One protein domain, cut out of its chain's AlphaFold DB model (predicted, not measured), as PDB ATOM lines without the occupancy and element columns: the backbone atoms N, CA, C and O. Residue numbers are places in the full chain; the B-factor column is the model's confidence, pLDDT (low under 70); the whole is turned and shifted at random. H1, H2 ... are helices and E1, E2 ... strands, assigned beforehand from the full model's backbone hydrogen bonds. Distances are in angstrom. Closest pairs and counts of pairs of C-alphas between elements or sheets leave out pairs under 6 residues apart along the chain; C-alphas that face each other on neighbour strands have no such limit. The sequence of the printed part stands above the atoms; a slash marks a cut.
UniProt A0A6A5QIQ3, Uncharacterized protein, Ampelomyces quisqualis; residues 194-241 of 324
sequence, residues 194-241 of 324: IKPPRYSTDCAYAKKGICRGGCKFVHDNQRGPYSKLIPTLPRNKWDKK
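What this domain is: This is residues 194 to 241 of the 324 residues of an uncharacterized protein of Ampelomyces quisqualis (UniProt A0A6A5QIQ3). This is a small knot of loops with little regular structure: residues 194 to 219 wind through it before the one short helix H1, and residues 224 to 238 then run back along one side to the short strand E1 at the far end. The printed part has 48 residues, with H1 and then E1 along it; these hold only 7 residues, class mixed. It is compact, with a radius of gyration of the C-alphas of 10.4 A, and spans 31 by 22 by 15 A.

Where its parts are: Start at C-alpha 194, at (20.961, 24.641, 41.788). Go on to C-alpha 220 at (18.044, 34.661, 45.550), where H1, residues 220 to 223, begins; it is 5.4 A long. E1, residues 239 to 241, is 5.8 A long and ends at C-alpha 241, at (-6.102, 36.281, 35.646).

How they stand to each other: H1 and E1 are apart. E1 pairs with no named strand. H1 is too short for an O i to N i+4 pair; its one O i to N i+3 pair is within hydrogen-bond range.

The domain as a whole: The two C-alphas farthest apart, of Pro 225 and Lys 241, are 32.4 A apart. The printed part has no cut. The link from H1 to E1, 15 residues, is long. Look at residues 238 to 241 for pLDDT under 70; the mean of the printed part is 87.1.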
ATOM      1  N   ILE A 194      21.920  23.554  42.003       84.94
ATOM      2  CA  ILE A 194      20.961  24.641  41.788       84.94
ATOM      3  C   ILE A 194      20.678  24.702  40.289       84.94
ATOM      4  O   ILE A 194      21.499  25.196  39.522       84.94
ATOM      5  N   LYS A 195      19.504  24.234  39.860       90.31
ATOM      6  CA  LYS A 195      19.077  24.307  38.451       90.31
ATOM      7  C   LYS A 195      18.976  25.767  37.971       90.31
ATOM      8  O   LYS A 195      18.571  26.621  38.765       90.31
ATOM      9  N   PRO A 196      19.279  26.065  36.695       92.81
ATOM     10  CA  PRO A 196      19.131  27.410  36.141       92.81
ATOM     11  C   PRO A 196      17.654  27.841  36.079       92.81
ATOM     12  O   PRO A 196      16.777  27.003  35.830       92.81
ATOM     13  N   PRO A 197      17.349  29.138  36.280       94.44
ATOM     14  CA  PRO A 197      16.007  29.669  36.060       94.44
ATOM     15  C   PRO A 197      15.654  29.650  34.564       94.44
ATOM     16  O   PRO A 197      16.530  29.674  33.704       94.44
ATOM     17  N   ARG A 198      14.356  29.612  34.237       94.69
ATOM     18  CA  ARG A 198      13.864  29.691  32.845       94.69
ATOM     19  C   ARG A 198      13.410  31.092  32.448       94.69
ATOM     20  O   ARG A 198      13.382  31.404  31.264       94.69
ATOM     21  N   TYR A 199      13.029  31.910  33.424       95.44
ATOM     22  CA  TYR A 199      12.579  33.281  33.215       95.44
ATOM     23  C   TYR A 199      13.457  34.252  33.991       95.44
ATOM     24  O   TYR A 199      13.967  33.910  35.056       95.44
ATOM     25  N   SER A 200      13.584  35.472  33.476       95.00
ATOM     26  CA  SER A 200      14.326  36.560  34.128       95.00
ATOM     27  C   SER A 200      13.547  37.239  35.256       95.00
ATOM     28  O   SER A 200      14.103  38.049  35.995       95.00
ATOM     29  N   THR A 201      12.254  36.933  35.389       94.19
ATOM     30  CA  THR A 201      11.376  37.497  36.410       94.19
ATOM     31  C   THR A 201      11.616  36.840  37.768       94.19
ATOM     32  O   THR A 201      11.734  35.617  37.864       94.19
ATOM     33  N   ASP A 202      11.631  37.651  38.825       92.69
ATOM     34  CA  ASP A 202      11.768  37.170  40.198       92.69
ATOM     35  C   ASP A 202      10.547  36.343  40.624       92.69
ATOM     36  O   ASP A 202       9.397  36.656  40.292       92.69
ATOM     37  N   CYS A 203      10.788  35.281  41.392       92.62
ATOM     38  CA  CYS A 203       9.715  34.475  41.954       92.62
ATOM     39  C   CYS A 203       8.940  35.271  43.018       92.62
ATOM     40  O   CYS A 203       9.471  35.599  44.080       92.62
ATOM     41  N   ALA A 204       7.647  35.511  42.782       88.69
ATOM     42  CA  ALA A 204       6.775  36.217  43.728       88.69
ATOM     43  C   ALA A 204       6.650  35.506  45.092       88.69
ATOM     44  O   ALA A 204       6.390  36.145  46.114       88.69
ATOM     45  N   TYR A 205       6.861  34.187  45.120       86.25
ATOM     46  CA  TYR A 205       6.767  33.358  46.322       86.25
ATOM     47  C   TYR A 205       8.114  33.129  47.023       86.25
ATOM     48  O   TYR A 205       8.119  32.587  48.129       86.25
ATOM     49  N   ALA A 206       9.242  33.553  46.432       83.25
ATOM     50  CA  ALA A 206      10.569  33.371  47.030       83.25
ATOM     51  C   ALA A 206      10.708  34.153  48.343       83.25
ATOM     52  O   ALA A 206      11.107  33.581  49.351       83.25
ATOM     53  N   LYS A 207      10.249  35.413  48.375       79.44
ATOM     54  CA  LYS A 207      10.288  36.256  49.586       79.44
ATOM     55  C   LYS A 207       9.492  35.694  50.763       79.44
ATOM     56  O   LYS A 207       9.752  36.052  51.902       79.44
ATOM     57  N   LYS A 208       8.500  34.840  50.493       83.88
ATOM     58  CA  LYS A 208       7.653  34.230  51.526       83.88
ATOM     59  C   LYS A 208       8.188  32.878  52.009       83.88
ATOM     60  O   LYS A 208       7.586  32.291  52.896       83.88
ATOM     61  N   GLY A 209       9.250  32.344  51.395       80.75
ATOM     62  CA  GLY A 209       9.763  31.000  51.691       80.75
ATOM     63  C   GLY A 209       8.824  29.858  51.271       80.75
ATOM     64  O   GLY A 209       9.076  28.704  51.592       80.75
ATOM     65  N   ILE A 210       7.743  30.156  50.541       83.19
ATOM     66  CA  ILE A 210       6.702  29.174  50.174       83.19
ATOM     67  C   ILE A 210       7.056  28.454  48.864       83.19
ATOM     68  O   ILE A 210       6.455  27.439  48.507       83.19
ATOM     69  N   CYS A 211       8.025  28.974  48.109       83.50
ATOM     70  CA  CYS A 211       8.336  28.428  46.802       83.50
ATOM     71  C   CYS A 211       8.982  27.038  46.903       83.50
ATOM     72  O   CYS A 211      10.130  26.901  47.320       83.50
ATOM     73  N   ARG A 212       8.254  26.006  46.467       78.00
ATOM     74  CA  ARG A 212       8.756  24.627  46.396       78.00
ATOM     75  C   ARG A 212       9.732  24.465  45.222       78.00
ATOM     76  O   ARG A 212       9.664  25.206  44.237       78.00
ATOM     77  N   GLY A 213      10.665  23.517  45.344       72.81
ATOM     78  CA  GLY A 213      11.662  23.218  44.312       72.81
ATOM     79  C   GLY A 213      11.024  22.961  42.940       72.81
ATOM     80  O   GLY A 213       9.959  22.357  42.852       72.81
ATOM     81  N   GLY A 214      11.663  23.445  41.870       80.38
ATOM     82  CA  GLY A 214      11.130  23.377  40.499       80.38
ATOM     83  C   GLY A 214      10.527  24.684  39.971       80.38
ATOM     84  O   GLY A 214       9.973  24.705  38.871       80.38
ATOM     85  N   CYS A 215      10.651  25.782  40.719       89.25
ATOM     86  CA  CYS A 215      10.283  27.103  40.231       89.25
ATOM     87  C   CYS A 215      11.058  27.473  38.961       89.25
ATOM     88  O   CYS A 215      12.266  27.269  38.865       89.25
ATOM     89  N   LYS A 216      10.344  28.037  37.985       92.50
ATOM     90  CA  LYS A 216      10.917  28.501  36.714       92.50
ATOM     91  C   LYS A 216      11.453  29.938  36.794       92.50
ATOM     92  O   LYS A 216      12.104  30.384  35.852       92.50
ATOM     93  N   PHE A 217      11.154  30.649  37.878       93.69
ATOM     94  CA  PHE A 217      11.492  32.054  38.114       93.69
ATOM     95  C   PHE A 217      12.747  32.186  38.984       93.69
ATOM     96  O   PHE A 217      13.125  31.237  39.667       93.69
ATOM     97  N   VAL A 218      13.373  33.365  38.977       94.12
ATOM     98  CA  VAL A 218      14.639  33.618  39.684       94.12
ATOM     99  C   VAL A 218      14.440  33.625  41.201       94.12
ATOM    100  O   VAL A 218      13.545  34.299  41.720       94.12
ATOM    101  N   HIS A 219      15.285  32.877  41.910       94.19
ATOM    102  CA  HIS A 219      15.423  32.874  43.370       94.19
ATOM    103  C   HIS A 219      16.747  33.525  43.799       94.19
ATOM    104  O   HIS A 219      17.692  33.611  43.013       94.19
ATOM    105  N   ASP A 220      16.856  33.943  45.063       91.56
ATOM    106  CA  ASP A 220      18.044  34.661  45.550       91.56
ATOM    107  C   ASP A 220      19.325  33.820  45.474       91.56
ATOM    108  O   ASP A 220      20.370  34.316  45.055       91.56
ATOM    109  N   ASN A 221      19.226  32.514  45.735       90.31
ATOM    110  CA  ASN A 221      20.343  31.577  45.591       90.31
ATOM    111  C   ASN A 221      20.781  31.339  44.129       90.31
ATOM    112  O   ASN A 221      21.860  30.802  43.897       90.31
ATOM    113  N   GLN A 222      19.979  31.743  43.136       92.69
ATOM    114  CA  GLN A 222      20.320  31.656  41.712       92.69
ATOM    115  C   GLN A 222      20.980  32.936  41.181       92.69
ATOM    116  O   GLN A 222      21.619  32.888  40.130       92.69
ATOM    117  N   ARG A 223      20.862  34.077  41.879       91.94
ATOM    118  CA  ARG A 223      21.334  35.378  41.372       91.94
ATOM    119  C   ARG A 223      22.843  35.447  41.178       91.94
ATOM    120  O   ARG A 223      23.281  36.026  40.194       91.94
ATOM    121  N   GLY A 224      23.622  34.867  42.089       93.62
ATOM    122  CA  GLY A 224      25.083  34.828  41.971       93.62
ATOM    123  C   GLY A 224      25.532  33.955  40.793       93.62
ATOM    124  O   GLY A 224      26.061  34.491  39.813       93.62
ATOM    125  N   PRO A 225      25.255  32.634  40.835       93.31
ATOM    126  CA  PRO A 225      25.717  31.689  39.816       93.31
ATOM    127  C   PRO A 225      25.208  32.003  38.405       93.31
ATOM    128  O   PRO A 225      25.932  31.822  37.431       93.31
ATOM    129  N   TYR A 226      23.978  32.513  38.288       95.00
ATOM    130  CA  TYR A 226      23.326  32.788  37.006       95.00
ATOM    131  C   TYR A 226      23.218  34.285  36.685       95.00
ATOM    132  O   TYR A 226      22.434  34.663  35.818       95.00
ATOM    133  N   SER A 227      24.017  35.144  37.328       94.94
ATOM    134  CA  SER A 227      24.009  36.607  37.129       94.94
ATOM    135  C   SER A 227      24.109  37.032  35.659       94.94
ATOM    136  O   SER A 227      23.444  37.977  35.244       94.94
ATOM    137  N   LYS A 228      24.897  36.306  34.858       93.25
ATOM    138  CA  LYS A 228      25.066  36.555  33.415       93.25
ATOM    139  C   LYS A 228      23.923  35.999  32.555       93.25
ATOM    140  O   LYS A 228      23.654  36.547  31.493       93.25
ATOM    141  N   LEU A 229      23.258  34.932  33.006       94.12
ATOM    142  CA  LEU A 229      22.166  34.270  32.282       94.12
ATOM    143  C   LEU A 229      20.820  34.964  32.529       94.12
ATOM    144  O   LEU A 229      20.027  35.121  31.614       94.12
ATOM    145  N   ILE A 230      20.557  35.416  33.757       94.81
ATOM    146  CA  ILE A 230      19.272  36.018  34.141       94.81
ATOM    147  C   ILE A 230      18.836  37.153  33.195       94.81
ATOM    148  O   ILE A 230      17.677  37.138  32.795       94.81
ATOM    149  N   PRO A 231      19.696  38.099  32.770       94.94
ATOM    150  CA  PRO A 231      19.290  39.175  31.865       94.94
ATOM    151  C   PRO A 231      18.891  38.713  30.457       94.94
ATOM    152  O   PRO A 231      18.170  39.443  29.779       94.94
ATOM    153  N   THR A 232      19.346  37.537  30.011       94.31
ATOM    154  CA  THR A 232      19.065  37.011  28.663       94.31
ATOM    155  C   THR A 232      17.824  36.121  28.619       94.31
ATOM    156  O   THR A 232      17.305  35.842  27.539       94.31
ATOM    157  N   LEU A 233      17.311  35.694  29.778       92.94
ATOM    158  CA  LEU A 233      16.115  34.862  29.855       92.94
ATOM    159  C   LEU A 233      14.846  35.654  29.499       92.94
ATOM    160  O   LEU A 233      14.706  36.827  29.878       92.94
ATOM    161  N   PRO A 234      13.858  35.009  28.852       92.75
ATOM    162  CA  PRO A 234      12.596  35.651  28.522       92.75
ATOM    163  C   PRO A 234      11.917  36.195  29.784       92.75
ATOM    164  O   PRO A 234      11.868  35.545  30.834       92.75
ATOM    165  N   ARG A 235      11.377  37.410  29.681       90.25
ATOM    166  CA  ARG A 235      10.545  37.999  30.732       90.25
ATOM    167  C   ARG A 235       9.150  37.411  30.620       90.25
ATOM    168  O   ARG A 235       8.402  37.807  29.731       90.25
ATOM    169  N   ASN A 236       8.780  36.504  31.520       81.88
ATOM    170  CA  ASN A 236       7.375  36.135  31.631       81.88
ATOM    171  C   ASN A 236       6.647  37.188  32.471       81.88
ATOM    172  O   ASN A 236       7.066  37.488  33.598       81.88
ATOM    173  N   LYS A 237       5.583  37.766  31.911       72.31
ATOM    174  CA  LYS A 237       4.660  38.599  32.673       72.31
ATOM    175  C   LYS A 237       3.760  37.640  33.437       72.31
ATOM    176  O   LYS A 237       3.193  36.720  32.867       72.31
ATOM    177  N   TRP A 238       3.656  37.833  34.744       67.38
ATOM    178  CA  TRP A 238       2.632  37.143  35.511       67.38
ATOM    179  C   TRP A 238       1.275  37.612  34.984       67.38
ATOM    180  O   TRP A 238       0.847  38.723  35.304       67.38
ATOM    181  N   ASP A 239       0.637  36.804  34.142       62.00
ATOM    182  CA  ASP A 239      -0.714  37.075  33.677       62.00
ATOM    183  C   ASP A 239      -1.632  37.017  34.893       62.00
ATOM    184  O   ASP A 239      -1.948  35.956  35.435       62.00
ATOM    185  N   LYS A 240      -2.022  38.199  35.374       57.84
ATOM    186  CA  LYS A 240      -3.013  38.339  36.433       57.84
ATOM    187  C   LYS A 240      -4.367  37.971  35.842       57.84
ATOM    188  O   LYS A 240      -5.092  38.842  35.365       57.84
ATOM    189  N   LYS A 241      -4.717  36.688  35.862       56.25
ATOM    190  CA  LYS A 241      -6.102  36.281  35.646       56.25
ATOM    191  C   LYS A 241      -6.859  36.534  36.944       56.25
ATOM    192  O   LYS A 241      -6.539  35.978  37.992       56.25
TER     193      LYS A 241